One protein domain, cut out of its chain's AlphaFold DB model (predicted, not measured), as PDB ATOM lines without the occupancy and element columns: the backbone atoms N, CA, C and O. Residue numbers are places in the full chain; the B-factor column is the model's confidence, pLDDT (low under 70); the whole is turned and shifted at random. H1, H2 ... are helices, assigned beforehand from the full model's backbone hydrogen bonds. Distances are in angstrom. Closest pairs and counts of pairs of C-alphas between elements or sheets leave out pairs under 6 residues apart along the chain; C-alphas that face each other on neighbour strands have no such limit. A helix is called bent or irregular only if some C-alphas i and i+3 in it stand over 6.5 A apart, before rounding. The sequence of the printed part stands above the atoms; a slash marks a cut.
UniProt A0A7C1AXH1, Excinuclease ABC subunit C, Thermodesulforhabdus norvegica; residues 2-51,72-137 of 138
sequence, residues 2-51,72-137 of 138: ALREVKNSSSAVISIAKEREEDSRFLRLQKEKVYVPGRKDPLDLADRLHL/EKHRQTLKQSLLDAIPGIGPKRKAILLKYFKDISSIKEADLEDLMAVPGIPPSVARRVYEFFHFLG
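AT A GLANCE: This is residues 2 to 51 and 72 to 137 of the 138 residues of the protein "Excinuclease ABC subunit C" of Thermodesulforhabdus norvegica (UniProt A0A7C1AXH1). The printed part falls into two separate lobes with an empty gap between them: a long open loop, residues 9 to 51, with the short helix H1 at its beginning, and a small cluster of five helices, H2 to H6, from which H2 reaches towards the gap. The loop folds back on itself, residues 15 to 16 pairing with 34 to 35, and residues 20 to 26 stick out. You will read 116 residues with six named helices, H1 to H6 in chain order, and no named strand; the class is all helix, though the helices hold 57 residues, under half. The whole is extended, with a radius of gyration of the C-alphas of 26.8 A, and spans 70 by 40 by 24 A.

IN THESE COORDINATES: Find C-alpha 2 at (112.465, 160.431, 93.237), where H1 begins; it runs to residue 8. Residues 9 to 51 hold no named element. After the cut, find C-alpha 72 at (106.217, 139.780, 76.025); from there H2 runs 20.5 A to residue 85. H2 is neither bent nor irregular, but only just: C-alphas 80 and 83 are 6.3 A apart. H3, residues 91 to 101, is 15.3 A long. H4 is residues 104 to 109 and H5 residues 112 to 117. H6, residues 123 to 135, runs 17.3 A to C-alpha 135 at (104.529, 115.005, 68.972).

HOW THE PARTS SIT: H1 is apart from H2, H3, H4, H5 and H6. Look at residues 83 to 84, with which alone H2 only just touches H3: 3 pairs of C-alphas lie within 8 A, the closest those of Leu 83 and Lys 94, 6.6 A apart, at a steep tilt of 61 degrees, opposite ways. H3 and H4 touch only at the corner, closest at the C-alphas of Phe 101 and Ile 107, 6.1 A. H6, with residues 130 to 134 alone, only just touches H4, with 3 pairs; the closest C-alphas are those of Lys 108 and Phe 133, 5.6 A, and the lines are about perpendicular, 82 degrees. H5 and H6 form a helical hairpin: they touch, closest at the C-alphas of Leu 115 and Ala 126, 5.2 A, opposite ways at a shallow tilt of 34 degrees, only just short of steep. H2 and H6 are near each other, with 6 pairs of C-alphas within 10 A. In H3, H4, H5 and H6 every O i to N i+4 pair is within hydrogen-bond range; H2 has 8 of 10, and H1 0 of 3, beside 3 of 4 O i to N i+3 pairs.

THE WHOLE: The two C-alphas farthest apart are those of Asp 47 and Pro 123, 71.6 A. Residues 52 to 71 are not printed, and C-alphas 51 and 72 stand 31.3 A apart across this cut. The links from H2 through H6 are tight. Mean pLDDT of the printed part is 74.2; residues 2 to 32, 75 to 81 and 136 to 137 are under 70.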
ATOM      1  N   ALA A   2     112.829 160.047  94.617       41.69
ATOM      2  CA  ALA A   2     112.465 160.431  93.237       41.69
ATOM      3  C   ALA A   2     111.618 161.721  93.074       41.69
ATOM      4  O   ALA A   2     111.841 162.502  92.159       41.69
ATOM      5  N   LEU A   3     110.677 162.004  93.985       45.41
ATOM      6  CA  LEU A   3     109.821 163.204  93.904       45.41
ATOM      7  C   LEU A   3     110.553 164.532  94.178       45.41
ATOM      8  O   LEU A   3     110.034 165.593  93.840       45.41
ATOM      9  N   ARG A   4     111.733 164.498  94.815       48.12
ATOM     10  CA  ARG A   4     112.524 165.709  95.107       48.12
ATOM     11  C   ARG A   4     113.324 166.174  93.890       48.12
ATOM     12  O   ARG A   4     113.540 167.367  93.744       48.12
ATOM     13  N   GLU A   5     113.704 165.243  93.023       44.81
ATOM     14  CA  GLU A   5     114.519 165.492  91.831       44.81
ATOM     15  C   GLU A   5     113.697 166.142  90.707       44.81
ATOM     16  O   GLU A   5     114.156 167.053  90.031       44.81
ATOM     17  N   VAL A   6     112.413 165.784  90.616       51.88
ATOM     18  CA  VAL A   6     111.443 166.379  89.683       51.88
ATOM     19  C   VAL A   6     111.128 167.850  89.996       51.88
ATOM     20  O   VAL A   6     110.763 168.599  89.096       51.88
ATOM     21  N   LYS A   7     111.288 168.300  91.250       47.16
ATOM     22  CA  LYS A   7     111.020 169.701  91.635       47.16
ATOM     23  C   LYS A   7     111.979 170.715  90.991       47.16
ATOM     24  O   LYS A   7     111.627 171.887  90.953       47.16
ATOM     25  N   ASN A   8     113.143 170.278  90.503       46.72
ATOM     26  CA  ASN A   8     114.129 171.133  89.827       46.72
ATOM     27  C   ASN A   8     113.987 171.150  88.297       46.72
ATOM     28  O   ASN A   8     114.757 171.825  87.617       46.72
ATOM     29  N   SER A   9     113.002 170.438  87.757       48.12
ATOM     30  CA  SER A   9     112.714 170.404  86.329       48.12
ATOM     31  C   SER A   9     111.527 171.323  86.047       48.12
ATOM     32  O   SER A   9     110.491 171.218  86.698       48.12
ATOM     33  N   SER A  10     111.619 172.183  85.032       50.75
ATOM     34  CA  SER A  10     110.527 173.034  84.518       50.75
ATOM     35  C   SER A  10     109.342 172.248  83.914       50.75
ATOM     36  O   SER A  10     108.486 172.804  83.229       50.75
ATOM     37  N   SER A  11     109.275 170.941  84.162       50.56
ATOM     38  CA  SER A  11     108.267 170.011  83.674       50.56
ATOM     39  C   SER A  11     107.105 169.885  84.661       50.56
ATOM     40  O   SER A  11     107.293 169.458  85.802       50.56
ATOM     41  N   ALA A  12     105.888 170.186  84.207       59.44
ATOM     42  CA  ALA A  12     104.676 169.915  84.970       59.44
ATOM     43  C   ALA A  12     104.491 168.398  85.149       59.44
ATOM     44  O   ALA A  12     104.418 167.653  84.174       59.44
ATOM     45  N   VAL A  13     104.407 167.944  86.402       62.84
ATOM     46  CA  VAL A  13     104.181 166.533  86.743       62.84
ATOM     47  C   VAL A  13     102.786 166.352  87.306       62.84
ATOM     48  O   VAL A  13     102.299 167.178  88.071       62.84
ATOM     49  N   ILE A  14     102.135 165.269  86.898       65.94
ATOM     50  CA  ILE A  14     100.776 164.919  87.295       65.94
ATOM     51  C   ILE A  14     100.777 163.446  87.702       65.94
ATOM     52  O   ILE A  14     101.349 162.610  87.004       65.94
ATOM     53  N   SER A  15     100.129 163.135  88.825       67.19
ATOM     54  CA  SER A  15     100.031 161.777  89.366       67.19
ATOM     55  C   SER A  15      98.574 161.327  89.435       67.19
ATOM     56  O   SER A  15      97.706 162.091  89.864       67.19
ATOM     57  N   ILE A  16      98.315 160.072  89.057       65.69
ATOM     58  CA  ILE A  16      96.987 159.443  89.101       65.69
ATOM     59  C   ILE A  16      97.014 158.327  90.150       65.69
ATOM     60  O   ILE A  16      97.926 157.499  90.152       65.69
ATOM     61  N   ALA A  17      96.034 158.307  91.053       68.00
ATOM     62  CA  ALA A  17      95.910 157.250  92.058       68.00
ATOM     63  C   ALA A  17      95.379 155.941  91.441       68.00
ATOM     64  O   ALA A  17      94.499 155.965  90.581       68.00
ATOM     65  N   LYS A  18      95.902 154.793  91.894       56.69
ATOM     66  CA  LYS A  18      95.451 153.459  91.466       56.69
ATOM     67  C   LYS A  18      94.134 153.098  92.165       56.69
ATOM     68  O   LYS A  18      94.045 153.201  93.387       56.69
ATOM     69  N   GLU A  19      93.145 152.670  91.387       55.16
ATOM     70  CA  GLU A  19      91.844 152.180  91.862       55.16
ATOM     71  C   GLU A  19      92.024 150.883  92.683       55.16
ATOM     72  O   GLU A  19      92.886 150.059  92.355       55.16
ATOM     73  N   ARG A  20      91.262 150.711  93.775       46.56
ATOM     74  CA  ARG A  20      91.253 149.471  94.577       46.56
ATOM     75  C   ARG A  20      90.170 148.526  94.041       46.56
ATOM     76  O   ARG A  20      89.099 148.966  93.651       46.56
ATOM     77  N   GLU A  21      90.459 147.225  94.009       48.97
ATOM     78  CA  GLU A  21      89.621 146.194  93.360       48.97
ATOM     79  C   GLU A  21      88.215 146.012  93.963       48.97
ATOM     80  O   GLU A  21      87.316 145.529  93.272       48.97
ATOM     81  N   GLU A  22      87.988 146.432  95.208       49.88
ATOM     82  CA  GLU A  22      86.692 146.292  95.897       49.88
ATOM     83  C   GLU A  22      85.601 147.230  95.339       49.88
ATOM     84  O   GLU A  22      84.412 146.984  95.521       49.88
ATOM     85  N   ASP A  23      85.987 148.237  94.555       53.03
ATOM     86  CA  ASP A  23      85.115 149.305  94.051       53.03
ATOM     87  C   ASP A  23      84.509 149.010  92.650       53.03
ATOM     88  O   ASP A  23      83.798 149.808  92.032       53.03
ATOM     89  N   SER A  24      84.762 147.809  92.130       52.88
ATOM     90  CA  SER A  24      84.932 147.515  90.699       52.88
ATOM     91  C   SER A  24      83.690 147.473  89.790       52.88
ATOM     92  O   SER A  24      83.841 147.234  88.588       52.88
ATOM     93  N   ARG A  25      82.464 147.732  90.267       48.47
ATOM     94  CA  ARG A  25      81.280 147.743  89.367       48.47
ATOM     95  C   ARG A  25      80.415 148.996  89.407       48.47
ATOM     96  O   ARG A  25      79.844 149.332  88.374       48.47
ATOM     97  N   PHE A  26      80.366 149.715  90.526       42.88
ATOM     98  CA  PHE A  26      79.565 150.942  90.655       42.88
ATOM     99  C   PHE A  26      80.398 152.237  90.583       42.88
ATOM    100  O   PHE A  26      79.835 153.305  90.352       42.88
ATOM    101  N   LEU A  27      81.733 152.165  90.710       47.22
ATOM    102  CA  LEU A  27      82.604 153.346  90.839       47.22
ATOM    103  C   LEU A  27      83.373 153.750  89.574       47.22
ATOM    104  O   LEU A  27      84.066 154.761  89.611       47.22
ATOM    105  N   ARG A  28      83.148 153.113  88.413       45.97
ATOM    106  CA  ARG A  28      83.683 153.611  87.120       45.97
ATOM    107  C   ARG A  28      83.295 155.066  86.807       45.97
ATOM    108  O   ARG A  28      83.892 155.689  85.935       45.97
ATOM    109  N   LEU A  29      82.287 155.600  87.500       46.47
ATOM    110  CA  LEU A  29      81.832 156.988  87.407       46.47
ATOM    111  C   LEU A  29      82.431 157.911  88.485       46.47
ATOM    112  O   LEU A  29      82.361 159.132  88.336       46.47
ATOM    113  N   GLN A  30      83.040 157.387  89.554       49.78
ATOM    114  CA  GLN A  30      83.645 158.219  90.593       49.78
ATOM    115  C   GLN A  30      85.087 158.596  90.252       49.78
ATOM    116  O   GLN A  30      86.052 157.947  90.635       49.78
ATOM    117  N   LYS A  31      85.169 159.730  89.548       60.16
ATOM    118  CA  LYS A  31      86.213 160.763  89.623       60.16
ATOM    119  C   LYS A  31      87.618 160.233  89.947       60.16
ATOM    120  O   LYS A  31      88.062 160.272  91.096       60.16
ATOM    121  N   GLU A  32      88.352 159.830  88.912       63.75
ATOM    122  CA  GLU A  32      89.806 159.682  89.006       63.75
ATOM    123  C   GLU A  32      90.430 160.928  89.639       63.75
ATOM    124  O   GLU A  32      90.255 162.050  89.162       63.75
ATOM    125  N   LYS A  33      91.144 160.724  90.749       72.94
ATOM    126  CA  LYS A  33      91.760 161.807  91.513       72.94
ATOM    127  C   LYS A  33      93.127 162.128  90.923       72.94
ATOM    128  O   LYS A  33      94.051 161.315  90.995       72.94
ATOM    129  N   VAL A  34      93.238 163.326  90.359       75.00
ATOM    130  CA  VAL A  34      94.465 163.848  89.756       75.00
ATOM    131  C   VAL A  34      95.174 164.750  90.759       75.00
ATOM    132  O   VAL A  34      94.591 165.720  91.235       75.00
ATOM    133  N   TYR A  35      96.434 164.455  91.070       79.75
ATOM    134  CA  TYR A  35      97.239 165.244  92.004       79.75
ATOM    135  C   TYR A  35      98.355 165.980  91.271       79.75
ATOM    136  O   TYR A  35      98.997 165.428  90.374       79.75
ATOM    137  N   VAL A  36      98.609 167.215  91.699       77.50
ATOM    138  CA  VAL A  36      99.714 168.049  91.221       77.50
ATOM    139  C   VAL A  36     100.693 168.340  92.363       77.50
ATOM    140  O   VAL A  36     100.264 168.526  93.506       77.50
ATOM    141  N   PRO A  37     102.009 168.382  92.093       73.88
ATOM    142  CA  PRO A  37     103.016 168.726  93.086       73.88
ATOM    143  C   PRO A  37     102.711 170.060  93.774       73.88
ATOM    144  O   PRO A  37     102.380 171.044  93.125       73.88
ATOM    145  N   GLY A  38     102.848 170.095  95.101       76.31
ATOM    146  CA  GLY A  38     102.603 171.304  95.897       76.31
ATOM    147  C   GLY A  38     101.147 171.513  96.320       76.31
ATOM    148  O   GLY A  38     100.886 172.422  97.102       76.31
ATOM    149  N   ARG A  39     100.215 170.654  95.890       76.00
ATOM    150  CA  ARG A  39      98.818 170.669  96.337       76.00
ATOM    151  C   ARG A  39      98.470 169.370  97.064       76.00
ATOM    152  O   ARG A  39      98.817 168.287  96.601       76.00
ATOM    153  N   LYS A  40      97.789 169.487  98.209       74.19
ATOM    154  CA  LYS A  40      97.332 168.335  99.004       74.19
ATOM    155  C   LYS A  40      96.040 167.739  98.447       74.19
ATOM    156  O   LYS A  40      95.913 166.521  98.365       74.19
ATOM    157  N   ASP A  41      95.116 168.601  98.034       77.19
ATOM    158  CA  ASP A  41      93.822 168.183  97.501       77.19
ATOM    159  C   ASP A  41      93.908 167.857  96.005       77.19
ATOM    160  O   ASP A  41      94.624 168.547  95.266       77.19
ATOM    161  N   PRO A  42      93.170 166.837  95.531       78.25
ATOM    162  CA  PRO A  42      93.114 166.516  94.114       78.25
ATOM    163  C   PRO A  42      92.471 167.656  93.314       78.25
ATOM    164  O   PRO A  42      91.662 168.433  93.823       78.25
ATOM    165  N   LEU A  43      92.826 167.745  92.035       78.19
ATOM    166  CA  LEU A  43      92.148 168.622  91.092       78.19
ATOM    167  C   LEU A  43      90.735 168.094  90.846       78.19
ATOM    168  O   LEU A  43      90.571 166.954  90.406       78.19
ATOM    169  N   ASP A  44      89.724 168.931  91.089       76.75
ATOM    170  CA  ASP A  44      88.385 168.642  90.589       76.75
ATOM    171  C   ASP A  44      88.359 168.946  89.092       76.75
ATOM    172  O   ASP A  44      88.496 170.091  88.655       76.75
ATOM    173  N   LEU A  45      88.264 167.884  88.299       73.69
ATOM    174  CA  LEU A  45      88.182 167.951  86.845       73.69
ATOM    175  C   LEU A  45      86.764 167.655  86.346       73.69
ATOM    176  O   LEU A  45      86.597 167.427  85.148       73.69
ATOM    177  N   ALA A  46      85.756 167.665  87.230       70.38
ATOM    178  CA  ALA A  46      84.361 167.410  86.865       70.38
ATOM    179  C   ALA A  46      83.887 168.306  85.710       70.38
ATOM    180  O   ALA A  46      83.300 167.808  84.752       70.38
ATOM    181  N   ASP A  47      84.260 169.586  85.742       73.44
ATOM    182  CA  ASP A  47      83.864 170.566  84.722       73.44
ATOM    183  C   ASP A  47      84.804 170.576  83.501       73.44
ATOM    184  O   ASP A  47      84.557 171.254  82.505       73.44
ATOM    185  N   ARG A  48      85.909 169.816  83.545       76.75
ATOM    186  CA  ARG A  48      86.935 169.737  82.488       76.75
ATOM    187  C   ARG A  48      87.016 168.330  81.904       76.75
ATOM    188  O   ARG A  48      88.088 167.726  81.822       76.75
ATOM    189  N   LEU A  49      85.869 167.829  81.446       77.75
ATOM    190  CA  LEU A  49      85.695 166.453  80.974       77.75
ATOM    191  C   LEU A  49      86.686 166.043  79.867       77.75
ATOM    192  O   LEU A  49      87.151 164.903  79.847       77.75
ATOM    193  N   HIS A  50      87.057 166.961  78.969       82.12
ATOM    194  CA  HIS A  50      88.047 166.698  77.916       82.12
ATOM    195  C   HIS A  50      89.445 166.402  78.475       82.12
ATOM    196  O   HIS A  50      90.104 165.468  78.019       82.12
ATOM    197  N   LEU A  51      89.876 167.161  79.486       80.19
ATOM    198  CA  LEU A  51      91.170 166.969  80.137       80.19
ATOM    199  C   LEU A  51      91.185 165.670  80.949       80.19
ATOM    200  O   LEU A  51      92.145 164.909  80.867       80.19
ATOM    201  N   GLU A  72     105.203 140.096  77.029       74.50
ATOM    202  CA  GLU A  72     106.217 139.780  76.025       74.50
ATOM    203  C   GLU A  72     107.489 139.209  76.657       74.50
ATOM    204  O   GLU A  72     107.903 138.111  76.285       74.50
ATOM    205  N   LYS A  73     108.038 139.883  77.674       72.19
ATOM    206  CA  LYS A  73     109.200 139.400  78.432       72.19
ATOM    207  C   LYS A  73     108.926 138.033  79.061       72.19
ATOM    208  O   LYS A  73     109.739 137.123  78.938       72.19
ATOM    209  N   HIS A  74     107.756 137.859  79.674       71.69
ATOM    210  CA  HIS A  74     107.373 136.597  80.298       71.69
ATOM    211  C   HIS A  74     107.204 135.466  79.272       71.69
ATOM    212  O   HIS A  74     107.692 134.364  79.501       71.69
ATOM    213  N   ARG A  75     106.607 135.733  78.101       66.31
ATOM    214  CA  ARG A  75     106.551 134.762  76.993       66.31
ATOM    215  C   ARG A  75     107.943 134.353  76.520       66.31
ATOM    216  O   ARG A  75     108.145 133.177  76.247       66.31
ATOM    217  N   GLN A  76     108.896 135.279  76.435       64.62
ATOM    218  CA  GLN A  76     110.278 134.945  76.071       64.62
ATOM    219  C   GLN A  76     110.942 134.045  77.127       64.62
ATOM    220  O   GLN A  76     111.594 133.067  76.768       64.62
ATOM    221  N   THR A  77     110.713 134.307  78.417       65.19
ATOM    222  CA  THR A  77     111.205 133.455  79.513       65.19
ATOM    223  C   THR A  77     110.563 132.066  79.505       65.19
ATOM    224  O   THR A  77     111.269 131.068  79.622       65.19
ATOM    225  N   LEU A  78     109.245 131.975  79.303       63.22
ATOM    226  CA  LEU A  78     108.547 130.692  79.179       63.22
ATOM    227  C   LEU A  78     109.036 129.901  77.966       63.22
ATOM    228  O   LEU A  78     109.303 128.712  78.095       63.22
ATOM    229  N   LYS A  79     109.233 130.562  76.815       60.88
ATOM    230  CA  LYS A  79     109.848 129.934  75.640       60.88
ATOM    231  C   LYS A  79     111.210 129.348  76.004       60.88
ATOM    232  O   LYS A  79     111.439 128.180  75.723       60.88
ATOM    233  N   GLN A  80     112.074 130.109  76.686       64.12
ATOM    234  CA  GLN A  80     113.382 129.626  77.148       64.12
ATOM    235  C   GLN A  80     113.297 128.434  78.108       64.12
ATOM    236  O   GLN A  80     114.191 127.593  78.073       64.12
ATOM    237  N   SER A  81     112.238 128.328  78.910       69.69
ATOM    238  CA  SER A  81     111.997 127.210  79.834       69.69
ATOM    239  C   SER A  81     111.579 125.905  79.134       69.69
ATOM    240  O   SER A  81     111.804 124.821  79.659       69.69
ATOM    241  N   LEU A  82     111.014 125.963  77.919       80.81
ATOM    242  CA  LEU A  82     110.539 124.756  77.220       80.81
ATOM    243  C   LEU A  82     111.662 123.759  76.916       80.81
ATOM    244  O   LEU A  82     111.457 122.556  77.016       80.81
ATOM    245  N   LEU A  83     112.861 124.253  76.597       81.38
ATOM    246  CA  LEU A  83     114.026 123.391  76.390       81.38
ATOM    247  C   LEU A  83     114.492 122.718  77.687       81.38
ATOM    248  O   LEU A  83     115.067 121.636  77.625       81.38
ATOM    249  N   ASP A  84     114.227 123.330  78.845       81.12
ATOM    250  CA  ASP A  84     114.584 122.771  80.154       81.12
ATOM    251  C   ASP A  84     113.647 121.616  80.554       81.12
ATOM    252  O   ASP A  84     114.019 120.767  81.359       81.12
ATOM    253  N   ALA A  85     112.447 121.547  79.963       82.81
ATOM    254  CA  ALA A  85     111.511 120.444  80.171       82.81
ATOM    255  C   ALA A  85     111.927 119.152  79.442       82.81
ATOM    256  O   ALA A  85     111.379 118.089  79.733       82.81
ATOM    257  N   ILE A  86     112.885 119.218  78.506       85.31
ATOM    258  CA  ILE A  86     113.319 118.075  77.695       85.31
ATOM    259  C   ILE A  86     114.372 117.261  78.468       85.31
ATOM    260  O   ILE A  86     115.489 117.744  78.692       85.31
ATOM    261  N   PRO A  87     114.093 115.993  78.832       81.62
ATOM    262  CA  PRO A  87     115.039 115.174  79.583       81.62
ATOM    263  C   PRO A  87     116.357 114.961  78.825       81.62
ATOM    264  O   PRO A  87     116.400 114.356  77.748       81.62
ATOM    265  N   GLY A  88     117.461 115.414  79.424       81.62
ATOM    266  CA  GLY A  88     118.801 115.335  78.835       81.62
ATOM    267  C   GLY A  88     119.274 116.623  78.154       81.62
ATOM    268  O   GLY A  88     120.419 116.663  77.683       81.62
ATOM    269  N   ILE A  89     118.462 117.684  78.150       86.50
ATOM    270  CA  ILE A  89     118.904 119.040  77.813       86.50
ATOM    271  C   ILE A  89     119.234 119.805  79.091       86.50
ATOM    272  O   ILE A  89     118.372 120.269  79.822       86.50
ATOM    273  N   GLY A  90     120.534 119.920  79.352       83.81
ATOM    274  CA  GLY A  90     121.072 120.825  80.363       83.81
ATOM    275  C   GLY A  90     121.460 122.189  79.774       83.81
ATOM    276  O   GLY A  90     121.446 122.370  78.548       83.81
ATOM    277  N   PRO A  91     121.929 123.128  80.616       85.19
ATOM    278  CA  PRO A  91     122.243 124.503  80.215       85.19
ATOM    279  C   PRO A  91     123.263 124.587  79.069       85.19
ATOM    280  O   PRO A  91     123.132 125.424  78.180       85.19
ATOM    281  N   LYS A  92     124.243 123.672  79.027       88.25
ATOM    282  CA  LYS A  92     125.263 123.619  77.966       88.25
ATOM    283  C   LYS A  92     124.665 123.294  76.591       88.25
ATOM    284  O   LYS A  92     124.980 123.965  75.615       88.25
ATOM    285  N   ARG A  93     123.792 122.284  76.510       88.75
ATOM    286  CA  ARG A  93     123.154 121.863  75.248       88.75
ATOM    287  C   ARG A  93     122.116 122.879  74.783       88.75
ATOM    288  O   ARG A  93     122.067 123.197  73.602       88.75
ATOM    289  N   LYS A  94     121.370 123.461  75.723       87.81
ATOM    290  CA  LYS A  94     120.467 124.587  75.468       87.81
ATOM    291  C   LYS A  94     121.195 125.772  74.839       87.81
ATOM    292  O   LYS A  94     120.743 126.290  73.826       87.81
ATOM    293  N   ALA A  95     122.334 126.177  75.405       87.31
ATOM    294  CA  ALA A  95     123.124 127.280  74.867       87.31
ATOM    295  C   ALA A  95     123.628 126.993  73.444       87.31
ATOM    296  O   ALA A  95     123.612 127.888  72.608       87.31
ATOM    297  N   ILE A  96     124.030 125.751  73.153       91.06
ATOM    298  CA  ILE A  96     124.450 125.330  71.808       91.06
ATOM    299  C   ILE A  96     123.287 125.443  70.814       91.06
ATOM    300  O   ILE A  96     123.443 126.079  69.774       91.06
ATOM    301  N   LEU A  97     122.116 124.894  71.153       88.94
ATOM    302  CA  LEU A  97     120.926 124.950  70.299       88.94
ATOM    303  C   LEU A  97     120.475 126.395  70.048       88.94
ATOM    304  O   LEU A  97     120.254 126.779  68.904       88.94
ATOM    305  N   LEU A  98     120.419 127.224  71.093       88.06
ATOM    306  CA  LEU A  98     120.069 128.642  70.965       88.06
ATOM    307  C   LEU A  98     121.107 129.431  70.166       88.06
ATOM    308  O   LEU A  98     120.747 130.351  69.441       88.06
ATOM    309  N   LYS A  99     122.394 129.087  70.271       89.31
ATOM    310  CA  LYS A  99     123.445 129.731  69.479       89.31
ATOM    311  C   LYS A  99     123.335 129.371  67.997       89.31
ATOM    312  O   LYS A  99     123.600 130.227  67.160       89.31
ATOM    313  N   TYR A 100     122.959 128.131  67.686       90.88
ATOM    314  CA  TYR A 100     122.813 127.655  66.312       90.88
ATOM    315  C   TYR A 100     121.550 128.218  65.643       90.88
ATOM    316  O   TYR A 100     121.635 128.843  64.591       90.88
ATOM    317  N   PHE A 101     120.393 128.077  66.292       88.75
ATOM    318  CA  PHE A 101     119.088 128.452  65.732       88.75
ATOM    319  C   PHE A 101     118.644 129.885  66.053       88.75
ATOM    320  O   PHE A 101     117.644 130.344  65.515       88.75
ATOM    321  N   LYS A 102     119.387 130.612  66.901       84.50
ATOM    322  CA  LYS A 102     119.118 131.983  67.393       84.50
ATOM    323  C   LYS A 102     117.901 132.111  68.310       84.50
ATOM    324  O   LYS A 102     117.966 132.843  69.297       84.50
ATOM    325  N   ASP A 103     116.817 131.399  68.024       83.75
ATOM    326  CA  ASP A 103     115.616 131.376  68.847       83.75
ATOM    327  C   ASP A 103     114.982 129.974  68.940       83.75
ATOM    328  O   ASP A 103     115.427 129.007  68.328       83.75
ATOM    329  N   ILE A 104     113.949 129.856  69.776       84.00
ATOM    330  CA  ILE A 104     113.249 128.587  70.052       84.00
ATOM    331  C   ILE A 104     112.150 128.303  69.034       84.00
ATOM    332  O   ILE A 104     111.771 127.150  68.855       84.00
ATOM    333  N   SER A 105     111.641 129.338  68.371       83.94
ATOM    334  CA  SER A 105     110.670 129.176  67.294       83.94
ATOM    335  C   SER A 105     111.315 128.430  66.121       83.94
ATOM    336  O   SER A 105     110.754 127.442  65.668       83.94
ATOM    337  N   SER A 106     112.541 128.791  65.748       88.06
ATOM    338  CA  SER A 106     113.348 128.082  64.758       88.06
ATOM    339  C   SER A 106     113.685 126.656  65.188       88.06
ATOM    340  O   SER A 106     113.627 125.760  64.362       88.06
ATOM    341  N   ILE A 107     113.967 126.398  66.473       88.88
ATOM    342  CA  ILE A 107     114.179 125.020  66.974       88.88
ATOM    343  C   ILE A 107     112.903 124.178  66.844       88.88
ATOM    344  O   ILE A 107     112.978 122.991  66.550       88.88
ATOM    345  N   LYS A 108     111.735 124.784  67.090       87.62
ATOM    346  CA  LYS A 108     110.437 124.111  66.988       87.62
ATOM    347  C   LYS A 108     110.091 123.748  65.540       87.62
ATOM    348  O   LYS A 108     109.461 122.722  65.316       87.62
ATOM    349  N   GLU A 109     110.460 124.605  64.595       88.50
ATOM    350  CA  GLU A 109     110.191 124.425  63.162       88.50
ATOM    351  C   GLU A 109     111.276 123.612  62.443       88.50
ATOM    352  O   GLU A 109     111.034 123.151  61.334       88.50
ATOM    353  N   ALA A 110     112.443 123.421  63.065       91.19
ATOM    354  CA  ALA A 110     113.550 122.677  62.482       91.19
ATOM    355  C   ALA A 110     113.207 121.198  62.260       91.19
ATOM    356  O   ALA A 110     112.591 120.536  63.109       91.19
ATOM    357  N   ASP A 111     113.699 120.676  61.138       92.06
ATOM    358  CA  ASP A 111     113.640 119.257  60.829       92.06
ATOM    359  C   ASP A 111     114.653 118.470  61.670       92.06
ATOM    360  O   ASP A 111     115.617 119.002  62.236       92.06
ATOM    361  N   LEU A 112     114.441 117.155  61.765       91.88
ATOM    362  CA  LEU A 112     115.327 116.281  62.535       91.88
ATOM    363  C   LEU A 112     116.781 116.345  62.032       91.88
ATOM    364  O   LEU A 112     117.709 116.287  62.839       91.88
ATOM    365  N   GLU A 113     116.977 116.485  60.721       91.81
ATOM    366  CA  GLU A 113     118.299 116.582  60.093       91.81
ATOM    367  C   GLU A 113     119.048 117.843  60.541       91.81
ATOM    368  O   GLU A 113     120.209 117.755  60.948       91.81
ATOM    369  N   ASP A 114     118.362 118.987  60.595       92.25
ATOM    370  CA  ASP A 114     118.935 120.251  61.063       92.25
ATOM    371  C   ASP A 114     119.334 120.182  62.539       92.25
ATOM    372  O   ASP A 114     120.393 120.675  62.935       92.25
ATOM    373  N   LEU A 115     118.514 119.532  63.371       90.88
ATOM    374  CA  LEU A 115     118.818 119.320  64.789       90.88
ATOM    375  C   LEU A 115     120.022 118.387  64.988       90.88
ATOM    376  O   LEU A 115     120.767 118.542  65.960       90.88
ATOM    377  N   MET A 116     120.220 117.424  64.084       92.31
ATOM    378  CA  MET A 116     121.370 116.515  64.087       92.31
ATOM    379  C   MET A 116     122.648 117.168  63.548       92.31
ATOM    380  O   MET A 116     123.740 116.776  63.960       92.31
ATOM    381  N   ALA A 117     122.529 118.174  62.679       92.62
ATOM    382  CA  ALA A 117     123.660 118.928  62.144       92.62
ATOM    383  C   ALA A 117     124.337 119.834  63.192       92.62
ATOM    384  O   ALA A 117     125.460 120.295  62.983       92.62
ATOM    385  N   VAL A 118     123.687 120.080  64.336       92.94
ATOM    386  CA  VAL A 118     124.209 120.961  65.388       92.94
ATOM    387  C   VAL A 118     125.453 120.358  66.062       92.94
ATOM    388  O   VAL A 118     125.358 119.335  66.753       92.94
ATOM    389  N   PRO A 119     126.622 121.023  65.988       89.25
ATOM    390  CA  PRO A 119     127.840 120.519  66.611       89.25
ATOM    391  C   PRO A 119     127.704 120.394  68.135       89.25
ATOM    392  O   PRO A 119     127.378 121.357  68.830       89.25
ATOM    393  N   GLY A 120     128.001 119.210  68.676       87.31
ATOM    394  CA  GLY A 120     127.947 118.943  70.119       87.31
ATOM    395  C   GLY A 120     126.589 118.460  70.643       87.31
ATOM    396  O   GLY A 120     126.448 118.256  71.855       87.31
ATOM    397  N   ILE A 121     125.612 118.228  69.760       90.00
ATOM    398  CA  ILE A 121     124.342 117.573  70.084       90.00
ATOM    399  C   ILE A 121     124.353 116.136  69.537       90.00
ATOM    400  O   ILE A 121     124.463 115.936  68.333       90.00
ATOM    401  N   PRO A 122     124.247 115.105  70.398       90.56
ATOM    402  CA  PRO A 122     124.131 113.724  69.938       90.56
ATOM    403  C   PRO A 122     122.812 113.468  69.189       90.56
ATOM    404  O   PRO A 122     121.788 114.040  69.579       90.56
ATOM    405  N   PRO A 123     122.769 112.515  68.235       89.50
ATOM    406  CA  PRO A 123     121.544 112.153  67.510       89.50
ATOM    407  C   PRO A 123     120.368 111.771  68.418       89.50
ATOM    408  O   PRO A 123     119.217 112.092  68.134       89.50
ATOM    409  N   SER A 124     120.650 111.125  69.553       90.50
ATOM    410  CA  SER A 124     119.634 110.755  70.544       90.50
ATOM    411  C   SER A 124     118.983 111.965  71.216       90.50
ATOM    412  O   SER A 124     117.807 111.913  71.565       90.50
ATOM    413  N   VAL A 125     119.726 113.061  71.392       90.38
ATOM    414  CA  VAL A 125     119.202 114.312  71.954       90.38
ATOM    415  C   VAL A 125     118.427 115.081  70.891       90.38
ATOM    416  O   VAL A 125     117.322 115.527  71.179       90.38
ATOM    417  N   ALA A 126     118.957 115.183  69.668       91.81
ATOM    418  CA  ALA A 126     118.268 115.820  68.543       91.81
ATOM    419  C   ALA A 126     116.880 115.201  68.306       91.81
ATOM    420  O   ALA A 126     115.886 115.917  68.216       91.81
ATOM    421  N   ARG A 127     116.796 113.863  68.335       91.38
ATOM    422  CA  ARG A 127     115.529 113.136  68.211       91.38
ATOM    423  C   ARG A 127     114.531 113.478  69.316       91.38
ATOM    424  O   ARG A 127     113.379 113.747  69.012       91.38
ATOM    425  N   ARG A 128     114.969 113.545  70.578       90.38
ATOM    426  CA  ARG A 128     114.093 113.933  71.700       90.38
ATOM    427  C   ARG A 128     113.564 115.355  71.564       90.38
ATOM    428  O   ARG A 128     112.428 115.612  71.937       90.38
ATOM    429  N   VAL A 129     114.387 116.277  71.063       90.06
ATOM    430  CA  VAL A 129     113.957 117.660  70.807       90.06
ATOM    431  C   VAL A 129     112.881 117.691  69.734       90.06
ATOM    432  O   VAL A 129     111.838 118.304  69.942       90.06
ATOM    433  N   TYR A 130     113.119 116.988  68.629       91.31
ATOM    434  CA  TYR A 130     112.159 116.869  67.542       91.31
ATOM    435  C   TYR A 130     110.834 116.260  68.029       91.31
ATOM    436  O   TYR A 130     109.772 116.850  67.854       91.31
ATOM    437  N   GLU A 131     110.892 115.128  68.735       89.56
ATOM    438  CA  GLU A 131     109.719 114.465  69.317       89.56
ATOM    439  C   GLU A 131     108.963 115.382  70.290       89.56
ATOM    440  O   GLU A 131     107.739 115.475  70.223       89.56
ATOM    441  N   PHE A 132     109.669 116.118  71.154       88.81
ATOM    442  CA  PHE A 132     109.039 117.031  72.107       88.81
ATOM    443  C   PHE A 132     108.234 118.142  71.421       88.81
ATOM    444  O   PHE A 132     107.168 118.507  71.903       88.81
ATOM    445  N   PHE A 133     108.709 118.687  70.300       86.56
ATOM    446  CA  PHE A 133     108.032 119.801  69.630       86.56
ATOM    447  C   PHE A 133     106.989 119.374  68.593       86.56
ATOM    448  O   PHE A 133     106.002 120.093  68.416       86.56
ATOM    449  N   HIS A 134     107.172 118.218  67.952       84.62
ATOM    450  CA  HIS A 134     106.297 117.734  66.879       84.62
ATOM    451  C   HIS A 134     105.251 116.712  67.344       84.62
ATOM    452  O   HIS A 134     104.205 116.587  66.710       84.62
ATOM    453  N   PHE A 135     105.472 116.012  68.463       76.75
ATOM    454  CA  PHE A 135     104.529 115.005  68.972       76.75
ATOM    455  C   PHE A 135     103.538 115.558  70.013       76.75
ATOM    456  O   PHE A 135     102.418 115.073  70.101       76.75
ATOM    457  N   LEU A 136     103.887 116.623  70.750       59.12
ATOM    458  CA  LEU A 136     102.983 117.331  71.685       59.12
ATOM    459  C   LEU A 136     101.935 118.228  70.990       59.12
ATOM    460  O   LEU A 136     101.162 118.908  71.663       59.12
ATOM    461  N   GLY A 137     101.941 118.280  69.655       51.50
ATOM    462  CA  GLY A 137     101.034 119.092  68.838       51.50
ATOM    463  C   GLY A 137      99.901 118.321  68.149       51.50
ATOM    464  O   GLY A 137      99.217 118.923  67.321       51.50
TER     465      GLY A 137